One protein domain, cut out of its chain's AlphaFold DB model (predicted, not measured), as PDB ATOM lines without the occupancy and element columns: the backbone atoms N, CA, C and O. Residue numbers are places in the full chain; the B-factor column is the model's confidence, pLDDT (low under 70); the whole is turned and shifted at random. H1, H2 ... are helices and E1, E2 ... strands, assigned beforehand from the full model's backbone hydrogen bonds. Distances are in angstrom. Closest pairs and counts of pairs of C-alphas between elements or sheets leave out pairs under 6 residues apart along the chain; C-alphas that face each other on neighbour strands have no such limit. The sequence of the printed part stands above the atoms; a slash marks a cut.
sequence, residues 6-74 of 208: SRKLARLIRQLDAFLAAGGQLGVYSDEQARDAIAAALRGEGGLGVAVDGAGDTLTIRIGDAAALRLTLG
ATOM      1  N   SER A   6     -12.002 145.056  99.542       90.75
ATOM      2  CA  SER A   6     -12.056 145.081 101.007       90.75
ATOM      3  C   SER A   6     -10.921 144.280 101.658       90.75
ATOM      4  O   SER A   6     -10.421 144.655 102.715       90.75
ATOM      5  N   ARG A   7     -10.473 143.189 101.020       90.00
ATOM      6  CA  ARG A   7      -9.354 142.370 101.519       90.00
ATOM      7  C   ARG A   7      -8.011 143.060 101.286       90.00
ATOM      8  O   ARG A   7      -7.185 143.066 102.196       90.00
ATOM      9  N   LYS A   8      -7.852 143.726 100.136       85.06
ATOM     10  CA  LYS A   8      -6.681 144.571  99.846       85.06
ATOM     11  C   LYS A   8      -6.551 145.711 100.855       85.06
ATOM     12  O   LYS A   8      -5.467 145.914 101.391       85.06
ATOM     13  N   LEU A   9      -7.655 146.395 101.171       87.62
ATOM     14  CA  LEU A   9      -7.669 147.472 102.164       87.62
ATOM     15  C   LEU A   9      -7.305 146.962 103.567       87.62
ATOM     16  O   LEU A   9      -6.431 147.526 104.215       87.62
ATOM     17  N   ALA A  10      -7.904 145.853 104.010       93.12
ATOM     18  CA  ALA A  10      -7.590 145.262 105.311       93.12
ATOM     19  C   ALA A  10      -6.128 144.793 105.416       93.12
ATOM     20  O   ALA A  10      -5.524 144.851 106.485       93.12
ATOM     21  N   ARG A  11      -5.546 144.320 104.308       91.69
ATOM     22  CA  ARG A  11      -4.124 143.971 104.241       91.69
ATOM     23  C   ARG A  11      -3.241 145.213 104.337       91.69
ATOM     24  O   ARG A  11      -2.279 145.181 105.097       91.69
ATOM     25  N   LEU A  12      -3.589 146.283 103.624       88.38
ATOM     26  CA  LEU A  12      -2.847 147.542 103.642       88.38
ATOM     27  C   LEU A  12      -2.833 148.169 105.044       88.38
ATOM     28  O   LEU A  12      -1.776 148.567 105.518       88.38
ATOM     29  N   ILE A  13      -3.982 148.178 105.726       92.19
ATOM     30  CA  ILE A  13      -4.111 148.683 107.102       92.19
ATOM     31  C   ILE A  13      -3.196 147.898 108.046       92.19
ATOM     32  O   ILE A  13      -2.377 148.492 108.730       92.19
ATOM     33  N   ARG A  14      -3.227 146.559 107.999       94.00
ATOM     34  CA  ARG A  14      -2.342 145.732 108.839       94.00
ATOM     35  C   ARG A  14      -0.856 145.963 108.564       94.00
ATOM     36  O   ARG A  14      -0.049 145.899 109.485       94.00
ATOM     37  N   GLN A  15      -0.483 146.185 107.305       88.00
ATOM     38  CA  GLN A  15       0.903 146.492 106.942       88.00
ATOM     39  C   GLN A  15       1.326 147.866 107.467       88.00
ATOM     40  O   GLN A  15       2.455 148.013 107.927       88.00
ATOM     41  N   LEU A  16       0.417 148.840 107.435       83.94
ATOM     42  CA  LEU A  16       0.648 150.167 107.985       83.94
ATOM     43  C   LEU A  16       0.763 150.136 109.515       83.94
ATOM     44  O   LEU A  16       1.715 150.690 110.055       83.94
ATOM     45  N   ASP A  17      -0.129 149.431 110.207       92.44
ATOM     46  CA  ASP A  17      -0.089 149.290 111.668       92.44
ATOM     47  C   ASP A  17       1.216 148.629 112.133       92.44
ATOM     48  O   ASP A  17       1.841 149.081 113.090       92.44
ATOM     49  N   ALA A  18       1.669 147.590 111.423       87.88
ATOM     50  CA  ALA A  18       2.934 146.922 111.714       87.88
ATOM     51  C   ALA A  18       4.149 147.830 111.464       87.88
ATOM     52  O   ALA A  18       5.103 147.806 112.240       87.88
ATOM     53  N   PHE A  19       4.109 148.643 110.404       80.69
ATOM     54  CA  PHE A  19       5.152 149.621 110.107       80.69
ATOM     55  C   PHE A  19       5.251 150.681 111.212       80.69
ATOM     56  O   PHE A  19       6.342 150.929 111.716       80.69
ATOM     57  N   LEU A  20       4.115 151.233 111.647       84.69
ATOM     58  CA  LEU A  20       4.061 152.228 112.723       84.69
ATOM     59  C   LEU A  20       4.469 151.633 114.083       84.69
ATOM     60  O   LEU A  20       5.221 152.259 114.826       84.69
ATOM     61  N   ALA A  21       4.036 150.408 114.405       85.94
ATOM     62  CA  ALA A  21       4.381 149.728 115.658       85.94
ATOM     63  C   ALA A  21       5.875 149.375 115.772       85.94
ATOM     64  O   ALA A  21       6.409 149.306 116.877       85.94
ATOM     65  N   ALA A  22       6.559 149.189 114.639       83.31
ATOM     66  CA  ALA A  22       8.009 149.018 114.576       83.31
ATOM     67  C   ALA A  22       8.783 150.353 114.649       83.31
ATOM     68  O   ALA A  22      10.001 150.361 114.485       83.31
ATOM     69  N   GLY A  23       8.090 151.478 114.869       73.69
ATOM     70  CA  GLY A  23       8.676 152.820 114.886       73.69
ATOM     71  C   GLY A  23       8.871 153.437 113.499       73.69
ATOM     72  O   GLY A  23       9.478 154.498 113.386       73.69
ATOM     73  N   GLY A  24       8.362 152.804 112.437       70.44
ATOM     74  CA  GLY A  24       8.360 153.376 111.095       70.44
ATOM     75  C   GLY A  24       7.517 154.648 111.060       70.44
ATOM     76  O   GLY A  24       6.401 154.685 111.569       70.44
ATOM     77  N   GLN A  25       8.040 155.708 110.457       73.12
ATOM     78  CA  GLN A  25       7.372 157.005 110.376       73.12
ATOM     79  C   GLN A  25       7.134 157.382 108.909       73.12
ATOM     80  O   GLN A  25       7.996 157.200 108.049       73.12
ATOM     81  N   LEU A  26       5.945 157.906 108.608       60.81
ATOM     82  CA  LEU A  26       5.560 158.350 107.268       60.81
ATOM     83  C   LEU A  26       5.887 159.840 107.106       60.81
ATOM     84  O   LEU A  26       5.039 160.694 107.342       60.81
ATOM     85  N   GLY A  27       7.132 160.131 106.727       68.38
ATOM     86  CA  GLY A  27       7.639 161.494 106.548       68.38
ATOM     87  C   GLY A  27       8.453 161.965 107.748       68.38
ATOM     88  O   GLY A  27       7.949 162.670 108.618       68.38
ATOM     89  N   VAL A  28       9.727 161.576 107.771       68.44
ATOM     90  CA  VAL A  28      10.737 162.081 108.707       68.44
ATOM     91  C   VAL A  28      11.812 162.722 107.866       68.44
ATOM     92  O   VAL A  28      12.258 162.124 106.889       68.44
ATOM     93  N   TYR A  29      12.211 163.927 108.241       77.50
ATOM     94  CA  TYR A  29      13.488 164.442 107.791       77.50
ATOM     95  C   TYR A  29      14.547 163.811 108.683       77.50
ATOM     96  O   TYR A  29      14.447 163.947 109.905       77.50
ATOM     97  N   SER A  30      15.534 163.125 108.102       85.81
ATOM     98  CA  SER A  30      16.745 162.820 108.863       85.81
ATOM     99  C   SER A  30      17.316 164.121 109.429       85.81
ATOM    100  O   SER A  30      17.032 165.219 108.937       85.81
ATOM    101  N   ASP A  31      18.096 164.020 110.487       85.00
ATOM    102  CA  ASP A  31      18.824 165.149 111.043       85.00
ATOM    103  C   ASP A  31      19.702 165.840 109.987       85.00
ATOM    104  O   ASP A  31      19.736 167.073 109.954       85.00
ATOM    105  N   GLU A  32      20.277 165.099 109.030       88.75
ATOM    106  CA  GLU A  32      20.917 165.693 107.847       88.75
ATOM    107  C   GLU A  32      19.921 166.462 106.974       88.75
ATOM    108  O   GLU A  32      20.176 167.614 106.629       88.75
ATOM    109  N   GLN A  33      18.772 165.871 106.627       87.69
ATOM    110  CA  GLN A  33      17.774 166.521 105.767       87.69
ATOM    111  C   GLN A  33      17.192 167.786 106.412       87.69
ATOM    112  O   GLN A  33      16.937 168.777 105.725       87.69
ATOM    113  N   ALA A  34      17.003 167.776 107.732       87.94
ATOM    114  CA  ALA A  34      16.581 168.943 108.493       87.94
ATOM    115  C   ALA A  34      17.674 170.023 108.496       87.94
ATOM    116  O   ALA A  34      17.389 171.196 108.243       87.94
ATOM    117  N   ARG A  35      18.936 169.635 108.719       91.44
ATOM    118  CA  ARG A  35      20.093 170.540 108.701       91.44
ATOM    119  C   ARG A  35      20.311 171.172 107.325       91.44
ATOM    120  O   ARG A  35      20.558 172.377 107.243       91.44
ATOM    121  N   ASP A  36      20.146 170.401 106.256       90.06
ATOM    122  CA  ASP A  36      20.244 170.875 104.875       90.06
ATOM    123  C   ASP A  36      19.111 171.839 104.517       90.06
ATOM    124  O   ASP A  36      19.365 172.885 103.916       90.06
ATOM    125  N   ALA A  37      17.875 171.546 104.934       88.44
ATOM    126  CA  ALA A  37      16.734 172.432 104.713       88.44
ATOM    127  C   ALA A  37      16.916 173.787 105.416       88.44
ATOM    128  O   ALA A  37      16.690 174.840 104.815       88.44
ATOM    129  N   ILE A  38      17.389 173.777 106.666       89.44
ATOM    130  CA  ILE A  38      17.691 174.999 107.423       89.44
ATOM    131  C   ILE A  38      18.841 175.766 106.758       89.44
ATOM    132  O   ILE A  38      18.753 176.980 106.569       89.44
ATOM    133  N   ALA A  39      19.907 175.076 106.343       90.25
ATOM    134  CA  ALA A  39      21.022 175.716 105.660       90.25
ATOM    135  C   ALA A  39      20.595 176.358 104.333       90.25
ATOM    136  O   ALA A  39      21.036 177.461 104.019       90.25
ATOM    137  N   ALA A  40      19.738 175.691 103.558       87.62
ATOM    138  CA  ALA A  40      19.203 176.220 102.310       87.62
ATOM    139  C   ALA A  40      18.358 177.483 102.533       87.62
ATOM    140  O   ALA A  40      18.519 178.451 101.793       87.62
ATOM    141  N   ALA A  41      17.527 177.507 103.581       87.06
ATOM    142  CA  ALA A  41      16.737 178.684 103.940       87.06
ATOM    143  C   ALA A  41      17.618 179.893 104.309       87.06
ATOM    144  O   ALA A  41      17.314 181.018 103.927       87.06
ATOM    145  N   LEU A  42      18.740 179.661 104.997       85.38
ATOM    146  CA  LEU A  42      19.635 180.725 105.467       85.38
ATOM    147  C   LEU A  42      20.625 181.233 104.405       85.38
ATOM    148  O   LEU A  42      21.041 182.388 104.458       85.38
ATOM    149  N   ARG A  43      21.012 180.409 103.418       78.06
ATOM    150  CA  ARG A  43      21.954 180.798 102.342       78.06
ATOM    151  C   ARG A  43      21.406 181.876 101.392       78.06
ATOM    152  O   ARG A  43      22.168 182.386 100.575       78.06
ATOM    153  N   GLY A  44      20.119 182.218 101.486       65.50
ATOM    154  CA  GLY A  44      19.485 183.288 100.710       65.50
ATOM    155  C   GLY A  44      19.674 184.697 101.284       65.50
ATOM    156  O   GLY A  44      19.404 185.672 100.583       65.50
ATOM    157  N   GLU A  45      20.148 184.831 102.526       66.62
ATOM    158  CA  GLU A  45      20.335 186.137 103.162       66.62
ATOM    159  C   GLU A  45      21.760 186.655 102.918       66.62
ATOM    160  O   GLU A  45      22.751 186.107 103.410       66.62
ATOM    161  N   GLY A  46      21.872 187.713 102.107       73.94
ATOM    162  CA  GLY A  46      23.150 188.338 101.766       73.94
ATOM    163  C   GLY A  46      23.992 188.651 103.009       73.94
ATOM    164  O   GLY A  46      23.516 189.269 103.954       73.94
ATOM    165  N   GLY A  47      25.257 188.215 103.011       79.56
ATOM    166  CA  GLY A  47      26.218 188.483 104.088       79.56
ATOM    167  C   GLY A  47      26.349 187.404 105.172       79.56
ATOM    168  O   GLY A  47      27.302 187.470 105.955       79.56
ATOM    169  N   LEU A  48      25.490 186.376 105.201       89.31
ATOM    170  CA  LEU A  48      25.668 185.203 106.068       89.31
ATOM    171  C   LEU A  48      26.533 184.122 105.400       89.31
ATOM    172  O   LEU A  48      26.350 183.760 104.241       89.31
ATOM    173  N   GLY A  49      27.488 183.576 106.153       88.62
ATOM    174  CA  GLY A  49      28.223 182.367 105.795       88.62
ATOM    175  C   GLY A  49      27.606 181.165 106.498       88.62
ATOM    176  O   GLY A  49      27.642 181.095 107.723       88.62
ATOM    177  N   VAL A  50      27.070 180.219 105.729       92.12
ATOM    178  CA  VAL A  50      26.425 179.007 106.251       92.12
ATOM    179  C   VAL A  50      27.228 177.781 105.821       92.12
ATOM    180  O   VAL A  50      27.445 177.569 104.625       92.12
ATOM    181  N   ALA A  51      27.672 176.973 106.782       91.81
ATOM    182  CA  ALA A  51      28.395 175.726 106.538       91.81
ATOM    183  C   ALA A  51      27.694 174.558 107.235       91.81
ATOM    184  O   ALA A  51      27.330 174.663 108.402       91.81
ATOM    185  N   VAL A  52      27.519 173.458 106.507       93.44
ATOM    186  CA  VAL A  52      26.962 172.204 107.023       93.44
ATOM    187  C   VAL A  52      28.107 171.210 107.122       93.44
ATOM    188  O   VAL A  52      28.785 170.974 106.121       93.44
ATOM    189  N   ASP A  53      28.317 170.650 108.308       92.44
ATOM    190  CA  ASP A  53      29.200 169.510 108.527       92.44
ATOM    191  C   ASP A  53      28.337 168.275 108.787       92.44
ATOM    192  O   ASP A  53      27.703 168.147 109.836       92.44
ATOM    193  N   GLY A  54      28.291 167.394 107.789       87.50
ATOM    194  CA  GLY A  54      27.528 166.155 107.850       87.50
ATOM    195  C   GLY A  54      28.133 165.101 108.773       87.50
ATOM    196  O   GLY A  54      27.404 164.253 109.257       87.50
ATOM    197  N   ALA A  55      29.445 165.145 109.011       88.69
ATOM    198  CA  ALA A  55      30.131 164.167 109.853       88.69
ATOM    199  C   ALA A  55      30.193 164.615 111.318       88.69
ATOM    200  O   ALA A  55      30.189 163.784 112.220       88.69
ATOM    201  N   GLY A  56      30.278 165.928 111.547       89.00
ATOM    202  CA  GLY A  56      30.267 166.528 112.880       89.00
ATOM    203  C   GLY A  56      28.877 166.898 113.399       89.00
ATOM    204  O   GLY A  56      28.782 167.457 114.486       89.00
ATOM    205  N   ASP A  57      27.823 166.649 112.623       90.25
ATOM    206  CA  ASP A  57      26.435 167.016 112.912       90.25
ATOM    207  C   ASP A  57      26.195 168.483 113.283       90.25
ATOM    208  O   ASP A  57      25.366 168.824 114.129       90.25
ATOM    209  N   THR A  58      26.899 169.393 112.607       92.12
ATOM    210  CA  THR A  58      26.815 170.826 112.909       92.12
ATOM    211  C   THR A  58      26.371 171.673 111.726       92.12
ATOM    212  O   THR A  58      26.718 171.448 110.567       92.12
ATOM    213  N   LEU A  59      25.605 172.715 112.048       93.62
ATOM    214  CA  LEU A  59      25.334 173.851 111.179       93.62
ATOM    215  C   LEU A  59      26.047 175.068 111.763       93.62
ATOM    216  O   LEU A  59      25.703 175.533 112.845       93.62
ATOM    217  N   THR A  60      27.026 175.602 111.043       92.69
ATOM    218  CA  THR A  60      27.735 176.817 111.450       92.69
ATOM    219  C   THR A  60      27.187 178.019 110.696       92.69
ATOM    220  O   THR A  60      27.190 178.039 109.463       92.69
ATOM    221  N   ILE A  61      26.772 179.046 111.439       91.56
ATOM    222  CA  ILE A  61      26.367 180.350 110.909       91.56
ATOM    223  C   ILE A  61      27.395 181.377 111.370       91.56
ATOM    224  O   ILE A  61      27.681 181.508 112.559       91.56
ATOM    225  N   ARG A  62      27.957 182.115 110.421       89.50
ATOM    226  CA  ARG A  62      28.926 183.183 110.668       89.50
ATOM    227  C   ARG A  62      28.582 184.400 109.832       89.50
ATOM    228  O   ARG A  62      27.900 184.298 108.815       89.50
ATOM    229  N   ILE A  63      29.127 185.547 110.212       87.25
ATOM    230  CA  ILE A  63      29.124 186.714 109.334       87.25
ATOM    231  C   ILE A  63      30.144 186.438 108.222       87.25
ATOM    232  O   ILE A  63      31.333 186.268 108.490       87.25
ATOM    233  N   GLY A  64      29.666 186.303 106.986       86.38
ATOM    234  CA  GLY A  64      30.505 186.134 105.799       86.38
ATOM    235  C   GLY A  64      30.962 187.478 105.235       86.38
ATOM    236  O   GLY A  64      32.123 187.621 104.869       86.38
ATOM    237  N   ASP A  65      30.058 188.458 105.235       87.19
ATOM    238  CA  ASP A  65      30.321 189.848 104.870       87.19
ATOM    239  C   ASP A  65      29.410 190.769 105.697       87.19
ATOM    240  O   ASP A  65      28.191 190.816 105.516       87.19
ATOM    241  N   ALA A  66      30.015 191.510 106.628       83.88
ATOM    242  CA  ALA A  66      29.291 192.418 107.510       83.88
ATOM    243  C   ALA A  66      28.645 193.595 106.757       83.88
ATOM    244  O   ALA A  66      27.633 194.125 107.218       83.88
ATOM    245  N   ALA A  67      29.212 194.023 105.624       81.31
ATOM    246  CA  ALA A  67      28.672 195.120 104.831       81.31
ATOM    247  C   ALA A  67      27.430 194.680 104.049       81.31
ATOM    248  O   ALA A  67      26.404 195.363 104.107       81.31
ATOM    249  N   ALA A  68      27.495 193.516 103.398       82.50
ATOM    250  CA  ALA A  68      26.348 192.920 102.716       82.50
ATOM    251  C   ALA A  68      25.189 192.647 103.691       82.50
ATOM    252  O   ALA A  68      24.055 193.028 103.407       82.50
ATOM    253  N   LEU A  69      25.484 192.099 104.876       84.75
ATOM    254  CA  LEU A  69      24.467 191.809 105.891       84.75
ATOM    255  C   LEU A  69      23.733 193.074 106.352       84.75
ATOM    256  O   LEU A  69      22.509 193.097 106.440       84.75
ATOM    257  N   ARG A  70      24.464 194.161 106.616       83.44
ATOM    258  CA  ARG A  70      23.856 195.437 107.031       83.44
ATOM    259  C   ARG A  70      22.978 196.051 105.941       83.44
ATOM    260  O   ARG A  70      21.964 196.664 106.273       83.44
ATOM    261  N   LEU A  71      23.341 195.877 104.668       81.19
ATOM    262  CA  LEU A  71      22.516 196.307 103.539       81.19
ATOM    263  C   LEU A  71      21.221 195.488 103.458       81.19
ATOM    264  O   LEU A  71      20.147 196.074 103.351       81.19
ATOM    265  N   THR A  72      21.312 194.159 103.574       80.94
ATOM    266  CA  THR A  72      20.156 193.248 103.573       80.94
ATOM    267  C   THR A  72      19.202 193.520 104.738       80.94
ATOM    268  O   THR A  72      17.992 193.530 104.544       80.94
ATOM    269  N   LEU A  73      19.732 193.823 105.924       83.69
ATOM    270  CA  LEU A  73      18.939 194.191 107.104       83.69
ATOM    271  C   LEU A  73      18.388 195.629 107.058       83.69
ATOM    272  O   LEU A  73      17.714 196.055 107.994       83.69
ATOM    273  N   GLY A  74      18.686 196.406 106.010       80.25
ATOM    274  CA  GLY A  74      18.194 197.777 105.861       80.25
ATOM    275  C   GLY A  74      18.804 198.786 106.841       80.25
ATOM    276  O   GLY A  74      18.244 199.861 107.036       80.25
TER     277      GLY A  74
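Overview. This is residues 6 to 74 of the 208 residues of an uncharacterized protein of Sphingomonas jinjuensis (UniProt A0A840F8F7). What shape does the printed part have? It is an extended rod: H1 lies at one end, away from a small body in which H2 packs on the antiparallel hairpin E1 and E2, with short H3 at the far end. Residues 6 to 15 and 17 to 23 stick out free. What is it made of? The 69 printed residues hold H1, H2, E1, E2 and H3 in that order, a mixed class of helices and strands, with a radius of gyration of the C-alphas of 20.7 A and spans of 65 by 28 by 12 A.

Along the chain. Where are the helices? H1 is residues 6 to 21, 22.5 A long, from C-alpha 6 at (-12.056, 145.081, 101.007). H2 is residues 31 to 42, 16.6 A, and H3 is residues 66 to 72, 10.0 A, ending with C-alpha 72 at (20.156, 193.248, 103.573). Where are the strands? E1 is residues 48 to 53, 16.3 A, and E2 is residues 58 to 63, 16.4 A.

Arrangement. How do the strands pair? Hairpin E1 and E2 is antiparallel at 161 degrees, with N 51 and O 60 within hydrogen-bond range at 2.9 A. What is near them? The closest C-alphas of H2 and E1 are Ala 39 and Val 50, 6.4 A; those of E1 and H3 are Leu 48 and Leu 69, 6.7 A. H1 and H2 are apart. Are the helices' backbones complete? In H1, H2 and H3 every O i to N i+4 pair is within hydrogen-bond range.

Size, cuts and confidence. How far does it reach? The two C-alphas farthest apart, of Arg 7 and Ala 67, are 65.1 A apart. Is it unbroken and confident? The printed part has no cut and no long link; pLDDT is under 70 at residues 26 to 28 and 44 to 45.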